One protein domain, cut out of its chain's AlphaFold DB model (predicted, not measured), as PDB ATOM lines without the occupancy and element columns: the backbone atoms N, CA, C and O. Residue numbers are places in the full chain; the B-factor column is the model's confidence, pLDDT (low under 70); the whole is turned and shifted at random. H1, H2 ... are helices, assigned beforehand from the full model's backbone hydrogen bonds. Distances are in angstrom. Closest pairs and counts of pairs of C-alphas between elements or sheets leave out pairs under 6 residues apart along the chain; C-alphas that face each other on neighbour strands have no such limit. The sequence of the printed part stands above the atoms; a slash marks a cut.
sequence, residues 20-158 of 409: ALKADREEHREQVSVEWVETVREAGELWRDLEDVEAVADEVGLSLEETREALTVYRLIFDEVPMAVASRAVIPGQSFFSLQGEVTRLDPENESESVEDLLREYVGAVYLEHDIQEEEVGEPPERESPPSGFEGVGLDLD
ATOM      1  N   ALA A  20      14.092  57.946  55.122       54.12
ATOM      2  CA  ALA A  20      14.091  56.481  55.137       54.12
ATOM      3  C   ALA A  20      15.014  55.881  54.061       54.12
ATOM      4  O   ALA A  20      15.845  55.039  54.384       54.12
ATOM      5  N   LEU A  21      14.945  56.364  52.814       53.75
ATOM      6  CA  LEU A  21      15.819  55.903  51.722       53.75
ATOM      7  C   LEU A  21      17.305  56.225  51.961       53.75
ATOM      8  O   LEU A  21      18.184  55.509  51.487       53.75
ATOM      9  N   LYS A  22      17.620  57.307  52.684       63.62
ATOM     10  CA  LYS A  22      19.006  57.614  53.079       63.62
ATOM     11  C   LYS A  22      19.482  56.752  54.240       63.62
ATOM     12  O   LYS A  22      20.649  56.372  54.241       63.62
ATOM     13  N   ALA A  23      18.609  56.472  55.207       67.50
ATOM     14  CA  ALA A  23      18.912  55.609  56.342       67.50
ATOM     15  C   ALA A  23      19.181  54.171  55.881       67.50
ATOM     16  O   ALA A  23      20.229  53.627  56.206       67.50
ATOM     17  N   ASP A  24      18.302  53.625  55.042       64.31
ATOM     18  CA  ASP A  24      18.439  52.310  54.412       64.31
ATOM     19  C   ASP A  24      19.774  52.177  53.655       64.31
ATOM     20  O   ASP A  24      20.589  51.298  53.936       64.31
ATOM     21  N   ARG A  25      20.100  53.137  52.782       64.75
ATOM     22  CA  ARG A  25      21.377  53.125  52.047       64.75
ATOM     23  C   ARG A  25      22.604  53.377  52.925       64.75
ATOM     24  O   ARG A  25      23.717  53.099  52.487       64.75
ATOM     25  N   GLU A  26      22.462  53.959  54.116       74.88
ATOM     26  CA  GLU A  26      23.553  54.028  55.102       74.88
ATOM     27  C   GLU A  26      23.700  52.696  55.845       74.88
ATOM     28  O   GLU A  26      24.825  52.242  55.997       74.88
ATOM     29  N   GLU A  27      22.605  52.016  56.200       74.31
ATOM     30  CA  GLU A  27      22.614  50.675  56.807       74.31
ATOM     31  C   GLU A  27      23.320  49.647  55.912       74.31
ATOM     32  O   GLU A  27      24.166  48.895  56.398       74.31
ATOM     33  N   HIS A  28      23.078  49.689  54.597       72.06
ATOM     34  CA  HIS A  28      23.837  48.929  53.600       72.06
ATOM     35  C   HIS A  28      25.340  49.244  53.659       72.06
ATOM     36  O   HIS A  28      26.180  48.351  53.779       72.06
ATOM     37  N   ARG A  29      25.706  50.532  53.612       77.44
ATOM     38  CA  ARG A  29      27.113  50.962  53.623       77.44
ATOM     39  C   ARG A  29      27.805  50.651  54.953       77.44
ATOM     40  O   ARG A  29      29.001  50.367  54.945       77.44
ATOM     41  N   GLU A  30      27.104  50.680  56.085       84.25
ATOM     42  CA  GLU A  30      27.655  50.376  57.412       84.25
ATOM     43  C   GLU A  30      28.056  48.901  57.592       84.25
ATOM     44  O   GLU A  30      28.934  48.641  58.416       84.25
ATOM     45  N   GLN A  31      27.519  47.960  56.798       81.94
ATOM     46  CA  GLN A  31      27.895  46.537  56.887       81.94
ATOM     47  C   GLN A  31      29.373  46.284  56.559       81.94
ATOM     48  O   GLN A  31      30.023  45.463  57.207       81.94
ATOM     49  N   VAL A  32      29.921  46.980  55.556       85.56
ATOM     50  CA  VAL A  32      31.233  46.663  54.968       85.56
ATOM     51  C   VAL A  32      32.136  47.889  54.820       85.56
ATOM     52  O   VAL A  32      31.692  49.008  54.551       85.56
ATOM     53  N   SER A  33      33.448  47.689  54.971       86.00
ATOM     54  CA  SER A  33      34.461  48.709  54.670       86.00
ATOM     55  C   SER A  33      34.924  48.618  53.210       86.00
ATOM     56  O   SER A  33      34.815  47.567  52.584       86.00
ATOM     57  N   VAL A  34      35.494  49.704  52.669       84.31
ATOM     58  CA  VAL A  34      36.103  49.691  51.319       84.31
ATOM     59  C   VAL A  34      37.214  48.637  51.235       84.31
ATOM     60  O   VAL A  34      37.233  47.832  50.311       84.31
ATOM     61  N   GLU A  35      38.084  48.590  52.252       87.31
ATOM     62  CA  GLU A  35      39.184  47.621  52.368       87.31
ATOM     63  C   GLU A  35      38.672  46.169  52.325       87.31
ATOM     64  O   GLU A  35      39.306  45.297  51.733       87.31
ATOM     65  N   TRP A  36      37.497  45.901  52.907       89.56
ATOM     66  CA  TRP A  36      36.867  44.585  52.854       89.56
ATOM     67  C   TRP A  36      36.311  44.256  51.465       89.56
ATOM     68  O   TRP A  36      36.526  43.152  50.978       89.56
ATOM     69  N   VAL A  37      35.680  45.214  50.776       85.56
ATOM     70  CA  VAL A  37      35.210  45.021  49.389       85.56
ATOM     71  C   VAL A  37      36.369  44.707  48.432       85.56
ATOM     72  O   VAL A  37      36.247  43.825  47.579       85.56
ATOM     73  N   GLU A  38      37.517  45.370  48.597       85.81
ATOM     74  CA  GLU A  38      38.748  45.045  47.862       85.81
ATOM     75  C   GLU A  38      39.260  43.635  48.209       85.81
ATOM     76  O   GLU A  38      39.604  42.866  47.311       85.81
ATOM     77  N   THR A  39      39.226  43.263  49.492       89.19
ATOM     78  CA  THR A  39      39.648  41.941  49.990       89.19
ATOM     79  C   THR A  39      38.778  40.803  49.437       89.19
ATOM     80  O   THR A  39      39.311  39.787  48.992       89.19
ATOM     81  N   VAL A  40      37.449  40.973  49.407       89.88
ATOM     82  CA  VAL A  40      36.490  40.017  48.815       89.88
ATOM     83  C   VAL A  40      36.825  39.758  47.346       89.88
ATOM     84  O   VAL A  40      36.844  38.610  46.900       89.88
ATOM     85  N   ARG A  41      37.143  40.819  46.594       87.00
ATOM     86  CA  ARG A  41      37.556  40.708  45.193       87.00
ATOM     87  C   ARG A  41      38.891  39.974  45.043       87.00
ATOM     88  O   ARG A  41      38.966  39.050  44.240       87.00
ATOM     89  N   GLU A  42      39.925  40.373  45.786       87.44
ATOM     90  CA  GLU A  42      41.268  39.777  45.693       87.44
ATOM     91  C   GLU A  42      41.253  38.282  46.051       87.44
ATOM     92  O   GLU A  42      41.776  37.459  45.297       87.44
ATOM     93  N   ALA A  43      40.582  37.914  47.147       87.31
ATOM     94  CA  ALA A  43      40.416  36.520  47.551       87.31
ATOM     95  C   ALA A  43      39.652  35.702  46.497       87.31
ATOM     96  O   ALA A  43      40.068  34.594  46.157       87.31
ATOM     97  N   GLY A  44      38.567  36.252  45.943       87.62
ATOM     98  CA  GLY A  44      37.761  35.592  44.917       87.62
ATOM     99  C   GLY A  44      38.475  35.403  43.576       87.62
ATOM    100  O   GLY A  44      38.362  34.340  42.965       87.62
ATOM    101  N   GLU A  45      39.253  36.393  43.125       87.31
ATOM    102  CA  GLU A  45      40.095  36.260  41.929       87.31
ATOM    103  C   GLU A  45      41.189  35.195  42.133       87.31
ATOM    104  O   GLU A  45      41.354  34.324  41.280       87.31
ATOM    105  N   LEU A  46      41.864  35.177  43.292       87.38
ATOM    106  CA  LEU A  46      42.841  34.132  43.637       87.38
ATOM    107  C   LEU A  46      42.208  32.737  43.746       87.38
ATOM    108  O   LEU A  46      42.824  31.744  43.358       87.38
ATOM    109  N   TRP A  47      40.976  32.637  44.247       90.25
ATOM    110  CA  TRP A  47      40.273  31.361  44.383       90.25
ATOM    111  C   TRP A  47      39.936  30.715  43.037       90.25
ATOM    112  O   TRP A  47      40.016  29.494  42.923       90.25
ATOM    113  N   ARG A  48      39.659  31.511  41.994       85.62
ATOM    114  CA  ARG A  48      39.491  31.007  40.616       85.62
ATOM    115  C   ARG A  48      40.765  30.377  40.045       85.62
ATOM    116  O   ARG A  48      40.667  29.453  39.247       85.62
ATOM    117  N   ASP A  49      41.940  30.873  40.437       87.38
ATOM    118  CA  ASP A  49      43.240  30.365  39.975       87.38
ATOM    119  C   ASP A  49      43.759  29.182  40.817       87.38
ATOM    120  O   ASP A  49      44.495  28.330  40.308       87.38
ATOM    121  N   LEU A  50      43.429  29.148  42.114       86.69
ATOM    122  CA  LEU A  50      43.961  28.177  43.078       86.69
ATOM    123  C   LEU A  50      43.010  27.011  43.386       86.69
ATOM    124  O   LEU A  50      43.492  25.949  43.775       86.69
ATOM    125  N   GLU A  51      41.693  27.212  43.261       87.12
ATOM    126  CA  GLU A  51      40.613  26.269  43.620       87.12
ATOM    127  C   GLU A  51      40.657  25.750  45.086       87.12
ATOM    128  O   GLU A  51      39.901  24.855  45.462       87.12
ATOM    129  N   ASP A  52      41.508  26.326  45.950       89.31
ATOM    130  CA  ASP A  52      41.787  25.857  47.317       89.31
ATOM    131  C   ASP A  52      41.705  27.008  48.339       89.31
ATOM    132  O   ASP A  52      42.491  27.958  48.311       89.31
ATOM    133  N   VAL A  53      40.756  26.900  49.274       88.31
ATOM    134  CA  VAL A  53      40.482  27.901  50.321       88.31
ATOM    135  C   VAL A  53      41.647  28.059  51.306       88.31
ATOM    136  O   VAL A  53      41.876  29.163  51.799       88.31
ATOM    137  N   GLU A  54      42.400  26.992  51.606       89.31
ATOM    138  CA  GLU A  54      43.562  27.089  52.502       89.31
ATOM    139  C   GLU A  54      44.718  27.828  51.811       89.31
ATOM    140  O   GLU A  54      45.388  28.645  52.441       89.31
ATOM    141  N   ALA A  55      44.900  27.615  50.502       89.31
ATOM    142  CA  ALA A  55      45.904  28.328  49.714       89.31
ATOM    143  C   ALA A  55      45.581  29.826  49.547       89.31
ATOM    144  O   ALA A  55      46.484  30.656  49.634       89.31
ATOM    145  N   VAL A  56      44.304  30.180  49.353       90.25
ATOM    146  CA  VAL A  56      43.858  31.586  49.297       90.25
ATOM    147  C   VAL A  56      44.069  32.281  50.646       90.25
ATOM    148  O   VAL A  56      44.590  33.395  50.678       90.25
ATOM    149  N   ALA A  57      43.735  31.622  51.761       91.38
ATOM    150  CA  ALA A  57      43.936  32.177  53.101       91.38
ATOM    151  C   ALA A  57      45.417  32.491  53.391       91.38
ATOM    152  O   ALA A  57      45.728  33.555  53.931       91.38
ATOM    153  N   ASP A  58      46.329  31.596  52.993       90.00
ATOM    154  CA  ASP A  58      47.777  31.778  53.148       90.00
ATOM    155  C   ASP A  58      48.338  32.931  52.281       90.00
ATOM    156  O   ASP A  58      49.255  33.625  52.731       90.00
ATOM    157  N   GLU A  59      47.810  33.158  51.068       89.88
ATOM    158  CA  GLU A  59      48.301  34.200  50.144       89.88
ATOM    159  C   GLU A  59      47.739  35.597  50.479       89.88
ATOM    160  O   GLU A  59      48.502  36.564  50.522       89.88
ATOM    161  N   VAL A  60      46.437  35.710  50.792       88.75
ATOM    162  CA  VAL A  60      45.797  36.978  51.221       88.75
ATOM    163  C   VAL A  60      46.163  37.325  52.676       88.75
ATOM    164  O   VAL A  60      46.167  38.488  53.076       88.75
ATOM    165  N   GLY A  61      46.534  36.327  53.487       90.06
ATOM    166  CA  GLY A  61      46.968  36.507  54.877       90.06
ATOM    167  C   GLY A  61      45.828  36.652  55.892       90.06
ATOM    168  O   GLY A  61      46.040  37.219  56.969       90.06
ATOM    169  N   LEU A  62      44.640  36.146  55.557       90.44
ATOM    170  CA  LEU A  62      43.439  36.133  56.398       90.44
ATOM    171  C   LEU A  62      43.354  34.861  57.257       90.44
ATOM    172  O   LEU A  62      44.070  33.881  57.045       90.44
ATOM    173  N   SER A  63      42.436  34.831  58.227       93.25
ATOM    174  CA  SER A  63      42.033  33.560  58.834       93.25
ATOM    175  C   SER A  63      41.189  32.715  57.868       93.25
ATOM    176  O   SER A  63      40.545  33.225  56.952       93.25
ATOM    177  N   LEU A  64      41.119  31.402  58.113       88.44
ATOM    178  CA  LEU A  64      40.230  30.486  57.377       88.44
ATOM    179  C   LEU A  64      38.730  30.759  57.595       88.44
ATOM    180  O   LEU A  64      37.907  30.113  56.955       88.44
ATOM    181  N   GLU A  65      38.362  31.620  58.539       89.50
ATOM    182  CA  GLU A  65      36.973  32.012  58.802       89.50
ATOM    183  C   GLU A  65      36.634  33.216  57.912       89.50
ATOM    184  O   GLU A  65      35.802  33.092  57.019       89.50
ATOM    185  N   GLU A  66      37.430  34.288  58.010       89.50
ATOM    186  CA  GLU A  66      37.360  35.474  57.138       89.50
ATOM    187  C   GLU A  66      37.524  35.121  55.648       89.50
ATOM    188  O   GLU A  66      36.842  35.682  54.799       89.50
ATOM    189  N   THR A  67      38.393  34.159  55.310       91.06
ATOM    190  CA  THR A  67      38.555  33.709  53.915       91.06
ATOM    191  C   THR A  67      37.294  33.016  53.409       91.06
ATOM    192  O   THR A  67      36.886  33.257  52.281       91.06
ATOM    193  N   ARG A  68      36.647  32.168  54.223       89.38
ATOM    194  CA  ARG A  68      35.387  31.530  53.810       89.38
ATOM    195  C   ARG A  68      34.297  32.570  53.605       89.38
ATOM    196  O   ARG A  68      33.645  32.531  52.574       89.38
ATOM    197  N   GLU A  69      34.168  33.515  54.530       90.81
ATOM    198  CA  GLU A  69      33.223  34.627  54.419       90.81
ATOM    199  C   GLU A  69      33.433  35.414  53.115       90.81
ATOM    200  O   GLU A  69      32.507  35.559  52.321       90.81
ATOM    201  N   ALA A  70      34.676  35.825  52.833       90.19
ATOM    202  CA  ALA A  70      35.023  36.549  51.615       90.19
ATOM    203  C   ALA A  70      34.703  35.759  50.332       90.19
ATOM    204  O   ALA A  70      34.179  36.327  49.375       90.19
ATOM    205  N   LEU A  71      34.977  34.450  50.308       90.62
ATOM    206  CA  LEU A  71      34.685  33.597  49.152       90.62
ATOM    207  C   LEU A  71      33.187  33.299  48.990       90.62
ATOM    208  O   LEU A  71      32.716  33.251  47.858       90.62
ATOM    209  N   THR A  72      32.429  33.172  50.083       88.81
ATOM    210  CA  THR A  72      30.963  33.062  50.049       88.81
ATOM    211  C   THR A  72      30.338  34.332  49.470       88.81
ATOM    212  O   THR A  72      29.558  34.241  48.525       88.81
ATOM    213  N   VAL A  73      30.724  35.521  49.953       87.56
ATOM    214  CA  VAL A  73      30.245  36.805  49.400       87.56
ATOM    215  C   VAL A  73      30.624  36.933  47.923       87.56
ATOM    216  O   VAL A  73      29.793  37.312  47.099       87.56
ATOM    217  N   TYR A  74      31.858  36.568  47.562       87.31
ATOM    218  CA  TYR A  74      32.301  36.580  46.171       87.31
ATOM    219  C   TYR A  74      31.506  35.607  45.291       87.31
ATOM    220  O   TYR A  74      31.167  35.968  44.170       87.31
ATOM    221  N   ARG A  75      31.170  34.401  45.772       89.25
ATOM    222  CA  ARG A  75      30.289  33.466  45.055       89.25
ATOM    223  C   ARG A  75      28.904  34.081  44.845       89.25
ATOM    224  O   ARG A  75      28.450  34.154  43.706       89.25
ATOM    225  N   LEU A  76      28.273  34.564  45.917       84.19
ATOM    226  CA  LEU A  76      26.915  35.116  45.881       84.19
ATOM    227  C   LEU A  76      26.786  36.255  44.861       84.19
ATOM    228  O   LEU A  76      25.857  36.230  44.067       84.19
ATOM    229  N   ILE A  77      27.775  37.153  44.765       85.44
ATOM    230  CA  ILE A  77      27.820  38.242  43.763       85.44
ATOM    231  C   ILE A  77      27.735  37.749  42.297       85.44
ATOM    232  O   ILE A  77      27.356  38.524  41.417       85.44
ATOM    233  N   PHE A  78      28.107  36.498  41.999       82.12
ATOM    234  CA  PHE A  78      28.046  35.907  40.651       82.12
ATOM    235  C   PHE A  78      26.897  34.903  40.455       82.12
ATOM    236  O   PHE A  78      26.531  34.628  39.304       82.12
ATOM    237  N   ASP A  79      26.346  34.371  41.543       75.25
ATOM    238  CA  ASP A  79      25.207  33.452  41.529       75.25
ATOM    239  C   ASP A  79      23.877  34.228  41.527       75.25
ATOM    240  O   ASP A  79      22.997  33.938  40.712       75.25
ATOM    241  N   GLU A  80      23.755  35.251  42.376       69.00
ATOM    242  CA  GLU A  80      22.525  36.008  42.631       69.00
ATOM    243  C   GLU A  80      22.777  37.524  42.519       69.00
ATOM    244  O   GLU A  80      23.840  38.039  42.864       69.00
ATOM    245  N   VAL A  81      21.802  38.263  41.978       62.19
ATOM    246  CA  VAL A  81      21.864  39.733  41.970       62.19
ATOM    247  C   VAL A  81      21.236  40.221  43.273       62.19
ATOM    248  O   VAL A  81      20.083  39.855  43.502       62.19
ATOM    249  N   PRO A  82      21.912  41.064  44.078       63.84
ATOM    250  CA  PRO A  82      21.265  41.698  45.221       63.84
ATOM    251  C   PRO A  82      20.047  42.511  44.755       63.84
ATOM    252  O   PRO A  82      20.144  43.338  43.844       63.84
ATOM    253  N   MET A  83      18.895  42.240  45.358       56.88
ATOM    254  CA  MET A  83      17.583  42.794  45.021       56.88
ATOM    255  C   MET A  83      17.211  44.034  45.850       56.88
ATOM    256  O   MET A  83      16.212  44.685  45.542       56.88
ATOM    257  N   ALA A  84      17.974  44.351  46.903       62.09
ATOM    258  CA  ALA A  84      17.730  45.469  47.819       62.09
ATOM    259  C   ALA A  84      18.708  46.654  47.647       62.09
ATOM    260  O   ALA A  84      18.701  47.584  48.447       62.09
ATOM    261  N   VAL A  85      19.530  46.664  46.593       62.53
ATOM    262  CA  VAL A  85      20.501  47.738  46.302       62.53
ATOM    263  C   VAL A  85      19.960  48.748  45.283       62.53
ATOM    264  O   VAL A  85      19.328  48.371  44.302       62.53
ATOM    265  N   ALA A  86      20.269  50.042  45.438       57.66
ATOM    266  CA  ALA A  86      19.894  51.038  44.434       57.66
ATOM    267  C   ALA A  86      20.600  50.793  43.084       57.66
ATOM    268  O   ALA A  86      21.819  50.596  43.030       57.66
ATOM    269  N   SER A  87      19.873  50.928  41.970       56.91
ATOM    270  CA  SER A  87      20.366  50.700  40.597       56.91
ATOM    271  C   SER A  87      21.715  51.370  40.269       56.91
ATOM    272  O   SER A  87      22.557  50.820  39.551       56.91
ATOM    273  N   ARG A  88      21.960  52.556  40.845       60.56
ATOM    274  CA  ARG A  88      23.202  53.333  40.705       60.56
ATOM    275  C   ARG A  88      24.444  52.663  41.304       60.56
ATOM    276  O   ARG A  88      25.550  52.988  40.883       60.56
ATOM    277  N   ALA A  89      24.277  51.769  42.279       62.88
ATOM    278  CA  ALA A  89      25.345  50.995  42.904       62.88
ATOM    279  C   ALA A  89      25.565  49.642  42.202       62.88
ATOM    280  O   ALA A  89      26.697  49.153  42.163       62.88
ATOM    281  N   VAL A  90      24.532  49.101  41.540       65.25
ATOM    282  CA  VAL A  90      24.614  47.868  40.737       65.25
ATOM    283  C   VAL A  90      25.662  47.978  39.630       65.25
ATOM    284  O   VAL A  90      26.579  47.163  39.572       65.25
ATOM    285  N   ILE A  91      25.587  48.994  38.762       64.12
ATOM    286  CA  ILE A  91      26.493  49.089  37.600       64.12
ATOM    287  C   ILE A  91      27.978  49.224  38.022       64.12
ATOM    288  O   ILE A  91      28.808  48.484  37.482       64.12
ATOM    289  N   PRO A  92      28.357  50.089  38.989       66.50
ATOM    290  CA  PRO A  92      29.722  50.136  39.519       66.50
ATOM    291  C   PRO A  92      30.155  48.836  40.202       66.50
ATOM    292  O   PRO A  92      31.275  48.393  39.961       66.50
ATOM    293  N   GLY A  93      29.279  48.205  40.996       71.06
ATOM    294  CA  GLY A  93      29.544  46.917  41.644       71.06
ATOM    295  C   GLY A  93      29.863  45.818  40.633       71.06
ATOM    296  O   GLY A  93      30.938  45.218  40.671       71.06
ATOM    297  N   GLN A  94      28.989  45.625  39.645       72.00
ATOM    298  CA  GLN A  94      29.188  44.646  38.574       72.00
ATOM    299  C   GLN A  94      30.451  44.936  37.749       72.00
ATOM    300  O   GLN A  94      31.216  44.020  37.440       72.00
ATOM    301  N   SER A  95      30.724  46.211  37.445       69.31
ATOM    302  CA  SER A  95      31.955  46.624  36.759       69.31
ATOM    303  C   SER A  95      33.219  46.414  37.598       69.31
ATOM    304  O   SER A  95      34.289  46.260  37.012       69.31
ATOM    305  N   PHE A  96      33.130  46.447  38.929       77.25
ATOM    306  CA  PHE A  96      34.259  46.211  39.827       77.25
ATOM    307  C   PHE A  96      34.558  44.720  39.988       77.25
ATOM    308  O   PHE A  96      35.725  44.348  39.989       77.25
ATOM    309  N   PHE A  97      33.543  43.858  40.073       76.75
ATOM    310  CA  PHE A  97      33.752  42.410  40.192       76.75
ATOM    311  C   PHE A  97      33.990  41.698  38.845       76.75
ATOM    312  O   PHE A  97      34.496  40.580  38.832       76.75
ATOM    313  N   SER A  98      33.693  42.328  37.703       76.88
ATOM    314  CA  SER A  98      34.006  41.779  36.373       76.88
ATOM    315  C   SER A  98      35.515  41.651  36.114       76.88
ATOM    316  O   SER A  98      36.261  42.629  36.207       76.88
ATOM    317  N   LEU A  99      35.953  40.473  35.646       65.19
ATOM    318  CA  LEU A  99      37.350  40.203  35.261       65.19
ATOM    319  C   LEU A  99      37.842  41.057  34.074       65.19
ATOM    320  O   LEU A  99      39.045  41.145  33.830       65.19
ATOM    321  N   GLN A 100      36.929  41.677  33.316       53.25
ATOM    322  CA  GLN A 100      37.251  42.523  32.158       53.25
ATOM    323  C   GLN A 100      37.087  44.031  32.444       53.25
ATOM    324  O   GLN A 100      37.357  44.854  31.566       53.25
ATOM    325  N   GLY A 101      36.648  44.409  33.650       49.53
ATOM    326  CA  GLY A 101      36.320  45.788  34.006       49.53
ATOM    327  C   GLY A 101      37.520  46.633  34.444       49.53
ATOM    328  O   GLY A 101      37.956  46.561  35.593       49.53
ATOM    329  N   GLU A 102      37.977  47.554  33.588       43.16
ATOM    330  CA  GLU A 102      38.433  48.851  34.113       43.16
ATOM    331  C   GLU A 102      37.190  49.544  34.684       43.16
ATOM    332  O   GLU A 102      36.239  49.782  33.935       43.16
ATOM    333  N   VAL A 103      37.184  49.860  35.988       45.56
ATOM    334  CA  VAL A 103      36.086  50.615  36.616       45.56
ATOM    335  C   VAL A 103      35.894  51.897  35.821       45.56
ATOM    336  O   VAL A 103      36.733  52.806  35.860       45.56
ATOM    337  N   THR A 104      34.798  51.955  35.066       41.62
ATOM    338  CA  THR A 104      34.480  53.137  34.278       41.62
ATOM    339  C   THR A 104      34.174  54.224  35.288       41.62
ATOM    340  O   THR A 104      33.161  54.145  35.977       41.62
ATOM    341  N   ARG A 105      35.080  55.203  35.423       39.56
ATOM    342  CA  ARG A 105      34.839  56.371  36.272       39.56
ATOM    343  C   ARG A 105      33.493  56.957  35.872       39.56
ATOM    344  O   ARG A 105      33.368  57.475  34.761       39.56
ATOM    345  N   LEU A 106      32.531  56.853  36.783       42.47
ATOM    346  CA  LEU A 106      31.326  57.657  36.750       42.47
ATOM    347  C   LEU A 106      31.749  59.129  36.640       42.47
ATOM    348  O   LEU A 106      32.827  59.524  37.096       42.47
ATOM    349  N   ASP A 107      30.968  59.902  35.892       38.16
ATOM    350  CA  ASP A 107      31.393  61.222  35.436       38.16
ATOM    351  C   ASP A 107      31.422  62.191  36.636       38.16
ATOM    352  O   ASP A 107      30.357  62.499  37.183       38.16
ATOM    353  N   PRO A 108      32.599  62.690  37.077       40.56
ATOM    354  CA  PRO A 108      32.737  63.417  38.345       40.56
ATOM    355  C   PRO A 108      32.050  64.792  38.348       40.56
ATOM    356  O   PRO A 108      32.109  65.517  39.340       40.56
ATOM    357  N   GLU A 109      31.419  65.184  37.238       40.91
ATOM    358  CA  GLU A 109      30.579  66.378  37.141       40.91
ATOM    359  C   GLU A 109      29.125  66.134  37.609       40.91
ATOM    360  O   GLU A 109      28.368  67.098  37.699       40.91
ATOM    361  N   ASN A 110      28.740  64.891  37.954       43.72
ATOM    362  CA  ASN A 110      27.361  64.522  38.328       43.72
ATOM    363  C   ASN A 110      27.220  63.753  39.668       43.72
ATOM    364  O   ASN A 110      26.120  63.330  40.023       43.72
ATOM    365  N   GLU A 111      28.308  63.548  40.419       48.34
ATOM    366  CA  GLU A 111      28.333  62.689  41.615       48.34
ATOM    367  C   GLU A 111      28.047  63.447  42.927       48.34
ATOM    368  O   GLU A 111      28.822  64.305  43.355       48.34
ATOM    369  N   SER A 112      26.968  63.077  43.627       53.75
ATOM    370  CA  SER A 112      26.746  63.448  45.038       53.75
ATOM    371  C   SER A 112      27.302  62.427  46.042       53.75
ATOM    372  O   SER A 112      27.319  62.703  47.239       53.75
ATOM    373  N   GLU A 113      27.718  61.251  45.569       61.19
ATOM    374  CA  GLU A 113      28.128  60.073  46.346       61.19
ATOM    375  C   GLU A 113      29.384  59.473  45.703       61.19
ATOM    376  O   GLU A 113      29.556  59.581  44.490       61.19
ATOM    377  N   SER A 114      30.284  58.881  46.493       75.81
ATOM    378  CA  SER A 114      31.546  58.356  45.956       75.81
ATOM    379  C   SER A 114      31.391  56.943  45.383       75.81
ATOM    380  O   SER A 114      30.568  56.159  45.850       75.81
ATOM    381  N   VAL A 115      32.242  56.570  44.420       71.62
ATOM    382  CA  VAL A 115      32.311  55.182  43.917       71.62
ATOM    383  C   VAL A 115      32.576  54.184  45.057       71.62
ATOM    384  O   VAL A 115      32.020  53.093  45.051       71.62
ATOM    385  N   GLU A 116      33.366  54.565  46.064       77.06
ATOM    386  CA  GLU A 116      33.627  53.751  47.261       77.06
ATOM    387  C   GLU A 116      32.347  53.491  48.078       77.06
ATOM    388  O   GLU A 116      32.126  52.372  48.538       77.06
ATOM    389  N   ASP A 117      31.476  54.495  48.219       78.88
ATOM    390  CA  ASP A 117      30.174  54.350  48.880       78.88
ATOM    391  C   ASP A 117      29.231  53.439  48.084       78.88
ATOM    392  O   ASP A 117      28.579  52.580  48.674       78.88
ATOM    393  N   LEU A 118      29.209  53.566  46.754       76.12
ATOM    394  CA  LEU A 118      28.400  52.718  45.869       76.12
ATOM    395  C   LEU A 118      28.846  51.246  45.910       76.12
ATOM    396  O   LEU A 118      28.010  50.346  45.933       76.12
ATOM    397  N   LEU A 119      30.154  50.980  45.977       79.81
ATOM    398  CA  LEU A 119      30.681  49.619  46.127       79.81
ATOM    399  C   LEU A 119      30.352  49.012  47.500       79.81
ATOM    400  O   LEU A 119      30.025  47.827  47.581       79.81
ATOM    401  N   ARG A 120      30.398  49.815  48.571       84.44
ATOM    402  CA  ARG A 120      29.981  49.385  49.917       84.44
ATOM    403  C   ARG A 120      28.486  49.101  49.995       84.44
ATOM    404  O   ARG A 120      28.104  48.136  50.637       84.44
ATOM    405  N   GLU A 121      27.656  49.904  49.336       78.75
ATOM    406  CA  GLU A 121      26.212  49.668  49.248       78.75
ATOM    407  C   GLU A 121      25.909  48.349  48.521       78.75
ATOM    408  O   GLU A 121      25.152  47.528  49.032       78.75
ATOM    409  N   TYR A 122      26.574  48.102  47.386       80.12
ATOM    410  CA  TYR A 122      26.397  46.884  46.589       80.12
ATOM    411  C   TYR A 122      26.785  45.601  47.331       80.12
ATOM    412  O   TYR A 122      26.027  44.636  47.327       80.12
ATOM    413  N   VAL A 123      27.946  45.576  47.995       84.00
ATOM    414  CA  VAL A 123      28.358  44.396  48.777       84.00
ATOM    415  C   VAL A 123      27.583  44.307  50.096       84.00
ATOM    416  O   VAL A 123      27.266  43.209  50.541       84.00
ATOM    417  N   GLY A 124      27.222  45.440  50.699       81.94
ATOM    418  CA  GLY A 124      26.396  45.495  51.905       81.94
ATOM    419  C   GLY A 124      25.000  44.901  51.719       81.94
ATOM    420  O   GLY A 124      24.500  44.262  52.638       81.94
ATOM    421  N   ALA A 125      24.408  45.022  50.525       78.44
ATOM    422  CA  ALA A 125      23.140  44.367  50.193       78.44
ATOM    423  C   ALA A 125      23.239  42.837  50.285       78.44
ATOM    424  O   ALA A 125      22.401  42.208  50.920       78.44
ATOM    425  N   VAL A 126      24.329  42.241  49.785       82.69
ATOM    426  CA  VAL A 126      24.575  40.789  49.895       82.69
ATOM    427  C   VAL A 126      24.623  40.338  51.365       82.69
ATOM    428  O   VAL A 126      24.105  39.277  51.697       82.69
ATOM    429  N   TYR A 127      25.175  41.161  52.265       79.12
ATOM    430  CA  TYR A 127      25.193  40.901  53.714       79.12
ATOM    431  C   TYR A 127      23.833  41.063  54.415       79.12
ATOM    432  O   TYR A 127      23.657  40.531  55.510       79.12
ATOM    433  N   LEU A 128      22.896  41.818  53.835       78.38
ATOM    434  CA  LEU A 128      21.544  42.003  54.375       78.38
ATOM    435  C   LEU A 128      20.545  40.990  53.794       78.38
ATOM    436  O   LEU A 128      19.589  40.618  54.473       78.38
ATOM    437  N   GLU A 129      20.777  40.527  52.565       77.25
ATOM    438  CA  GLU A 129      19.948  39.537  51.871       77.25
ATOM    439  C   GLU A 129      20.297  38.087  52.261       77.25
ATOM    440  O   GLU A 129      19.401  37.241  52.308       77.25
ATOM    441  N   HIS A 130      21.560  37.794  52.608       79.00
ATOM    442  CA  HIS A 130      22.034  36.438  52.919       79.00
ATOM    443  C   HIS A 130      22.709  36.334  54.296       79.00
ATOM    444  O   HIS A 130      23.553  37.155  54.656       79.00
ATOM    445  N   ASP A 131      22.434  35.251  55.038       82.50
ATOM    446  CA  ASP A 131      23.244  34.886  56.210       82.50
ATOM    447  C   ASP A 131      24.538  34.192  55.756       82.50
ATOM    448  O   ASP A 131      24.628  32.967  55.642       82.50
ATOM    449  N   ILE A 132      25.559  35.010  55.492       84.06
ATOM    450  CA  ILE A 132      26.885  34.591  55.008       84.06
ATOM    451  C   ILE A 132      27.537  33.517  55.906       84.06
ATOM    452  O   ILE A 132      28.392  32.766  55.439       84.06
ATOM    453  N   GLN A 133      27.149  33.424  57.184       77.50
ATOM    454  CA  GLN A 133      27.712  32.463  58.140       77.50
ATOM    455  C   GLN A 133      27.023  31.085  58.092       77.50
ATOM    456  O   GLN A 133      27.600  30.107  58.577       77.50
ATOM    457  N   GLU A 134      25.816  30.987  57.523       76.31
ATOM    458  CA  GLU A 134      25.119  29.713  57.277       76.31
ATOM    459  C   GLU A 134      25.342  29.172  55.847       76.31
ATOM    460  O   GLU A 134      25.189  27.970  55.618       76.31
ATOM    461  N   GLU A 135      25.759  30.024  54.905       78.69
ATOM    462  CA  GLU A 135      26.046  29.672  53.507       78.69
ATOM    463  C   GLU A 135      27.346  28.860  53.311       78.69
ATOM    464  O   GLU A 135      28.405  29.147  53.880       78.69
ATOM    465  N   GLU A 136      27.305  27.853  52.429       79.69
ATOM    466  CA  GLU A 136      28.503  27.101  52.037       79.69
ATOM    467  C   GLU A 136      29.325  27.870  50.987       79.69
ATOM    468  O   GLU A 136      28.785  28.457  50.051       79.69
ATOM    469  N   VAL A 137      30.658  27.813  51.081       80.50
ATOM    470  CA  VAL A 137      31.559  28.492  50.123       80.50
ATOM    471  C   VAL A 137      31.373  27.974  48.693       80.50
ATOM    472  O   VAL A 137      31.441  28.755  47.752       80.50
ATOM    473  N   GLY A 138      31.086  26.680  48.522       82.38
ATOM    474  CA  GLY A 138      30.817  26.071  47.217       82.38
ATOM    475  C   GLY A 138      32.058  25.870  46.335       82.38
ATOM    476  O   GLY A 138      33.162  25.628  46.826       82.38
ATOM    477  N   GLU A 139      31.843  25.931  45.020       84.69
ATOM    478  CA  GLU A 139      32.870  25.900  43.967       84.69
ATOM    479  C   GLU A 139      33.054  27.320  43.387       84.69
ATOM    480  O   GLU A 139      32.111  28.117  43.446       84.69
ATOM    481  N   PRO A 140      34.236  27.679  42.845       84.62
ATOM    482  CA  PRO A 140      34.469  29.021  42.317       84.62
ATOM    483  C   PRO A 140      33.537  29.333  41.132       84.62
ATOM    484  O   PRO A 140      33.375  28.489  40.248       84.62
ATOM    485  N   PRO A 141      32.945  30.542  41.064       82.75
ATOM    486  CA  PRO A 141      31.955  30.871  40.041       82.75
ATOM    487  C   PRO A 141      32.541  30.799  38.622       82.75
ATOM    488  O   PRO A 141      33.519  31.474  38.307       82.75
ATOM    489  N   GLU A 142      31.910  30.041  37.718       79.00
ATOM    490  CA  GLU A 142      32.391  29.878  36.331       79.00
ATOM    491  C   GLU A 142      32.291  31.171  35.490       79.00
ATOM    492  O   GLU A 142      32.998  31.340  34.495       79.00
ATOM    493  N   ARG A 143      31.403  32.100  35.870       75.25
ATOM    494  CA  ARG A 143      31.123  33.340  35.128       75.25
ATOM    495  C   ARG A 143      32.245  34.371  35.279       75.25
ATOM    496  O   ARG A 143      32.665  34.664  36.393       75.25
ATOM    497  N   GLU A 144      32.665  34.999  34.176       73.38
ATOM    498  CA  GLU A 144      33.664  36.091  34.172       73.38
ATOM    499  C   GLU A 144      33.106  37.456  34.627       73.38
ATOM    500  O   GLU A 144      33.853  38.424  34.785       73.38
ATOM    501  N   SER A 145      31.788  37.588  34.782       71.19
ATOM    502  CA  SER A 145      31.123  38.808  35.257       71.19
ATOM    503  C   SER A 145      29.850  38.459  36.033       71.19
ATOM    504  O   SER A 145      29.221  37.451  35.694       71.19
ATOM    505  N   PRO A 146      29.465  39.268  37.037       73.69
ATOM    506  CA  PRO A 146      28.182  39.135  37.722       73.69
ATOM    507  C   PRO A 146      26.984  39.144  36.755       73.69
ATOM    508  O   PRO A 146      27.061  39.808  35.713       73.69
ATOM    509  N   PRO A 147      25.882  38.442  37.077       63.22
ATOM    510  CA  PRO A 147      24.649  38.494  36.299       63.22
ATOM    511  C   PRO A 147      24.096  39.917  36.256       63.22
ATOM    512  O   PRO A 147      24.169  40.660  37.234       63.22
ATOM    513  N   SER A 148      23.516  40.317  35.127       55.97
ATOM    514  CA  SER A 148      22.868  41.634  35.051       55.97
ATOM    515  C   SER A 148      21.583  41.645  35.890       55.97
ATOM    516  O   SER A 148      20.896  40.628  35.965       55.97
ATOM    517  N   GLY A 149      21.191  42.789  36.465       45.88
ATOM    518  CA  GLY A 149      19.959  42.888  37.273       45.88
ATOM    519  C   GLY A 149      18.655  42.519  36.550       45.88
ATOM    520  O   GLY A 149      17.629  42.315  37.186       45.88
ATOM    521  N   PHE A 150      18.690  42.367  35.225       40.34
ATOM    522  CA  PHE A 150      17.561  41.899  34.418       40.34
ATOM    523  C   PHE A 150      17.471  40.363  34.332       40.34
ATOM    524  O   PHE A 150      16.394  39.821  34.088       40.34
ATOM    525  N   GLU A 151      18.578  39.654  34.572       36.59
ATOM    526  CA  GLU A 151      18.696  38.198  34.407       36.59
ATOM    527  C   GLU A 151      17.951  37.421  35.510       36.59
ATOM    528  O   GLU A 151      17.327  36.398  35.230       36.59
ATOM    529  N   GLY A 152      17.947  37.938  36.747       32.38
ATOM    530  CA  GLY A 152      17.246  37.330  37.891       32.38
ATOM    531  C   GLY A 152      15.717  37.467  37.853       32.38
ATOM    532  O   GLY A 152      15.005  36.663  38.446       32.38
ATOM    533  N   VAL A 153      15.187  38.440  37.103       31.47
ATOM    534  CA  VAL A 153      13.740  38.748  37.044       31.47
ATOM    535  C   VAL A 153      13.007  37.885  35.997       31.47
ATOM    536  O   VAL A 153      11.811  38.043  35.759       31.47
ATOM    537  N   GLY A 154      13.712  36.974  35.311       27.52
ATOM    538  CA  GLY A 154      13.161  36.206  34.185       27.52
ATOM    539  C   GLY A 154      12.835  37.066  32.956       27.52
ATOM    540  O   GLY A 154      12.167  36.603  32.028       27.52
ATOM    541  N   LEU A 155      13.307  38.316  32.938       32.28
ATOM    542  CA  LEU A 155      13.198  39.237  31.818       32.28
ATOM    543  C   LEU A 155      14.386  39.012  30.879       32.28
ATOM    544  O   LEU A 155      15.364  39.754  30.911       32.28
ATOM    545  N   ASP A 156      14.269  37.994  30.019       29.00
ATOM    546  CA  ASP A 156      15.180  37.746  28.888       29.00
ATOM    547  C   ASP A 156      15.032  38.860  27.830       29.00
ATOM    548  O   ASP A 156      14.459  38.698  26.749       29.00
ATOM    549  N   LEU A 157      15.484  40.059  28.200       35.28
ATOM    550  CA  LEU A 157      15.598  41.214  27.331       35.28
ATOM    551  C   LEU A 157      16.844  41.021  26.471       35.28
ATOM    552  O   LEU A 157      17.928  41.503  26.803       35.28
ATOM    553  N   ASP A 158      16.669  40.344  25.334       32.69
ATOM    554  CA  ASP A 158      17.669  40.273  24.266       32.69
ATOM    555  C   ASP A 158      17.921  41.670  23.661       32.69
ATOM    556  O   ASP A 158      17.443  42.052  22.586       32.69
TER     557      ASP A 158
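What this domain is: This is residues 20 to 158 of the 409 residues of an uncharacterized protein of Natrinema altunense JCM 12890 (UniProt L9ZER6). Crossed helices form one compact body: H1 and H5 cross H6, and H2, H3 and H4 group at one end. Residues 107 to 113 stick out. The 139 printed residues have six named helices, H1 to H6 in order, and no named strand: all helix, radius of gyration of the C-alphas 14.9 A, spans 42 by 35 by 29 A.

How they stand to each other: Start at H2, residues 34 to 50; it touches H4, residues 64 to 79, closest at C-alphas 40 and 70, 4.7 A. H3, residues 53 to 60, touches both. The hub H6, residues 115 to 129, touches H2, H4, H1, residues 20 to 31, and H5, residues 87 to 97, whose closest C-alphas, 118 and 89, are 4.6 A apart. In H3 every O i to N i+4 pair is within hydrogen-bond range; in H5, 5 of 7.

Where its parts are: Find C-alpha 34 at (36.103, 49.691, 51.319); H2 runs 24.3 A from there. H6 ends at C-alpha 129, (19.948, 39.537, 51.871).

The domain as a whole: The printed part has no cut, a long link H5 to H6, and 47 residues under pLDDT 70, among them 147 to 158.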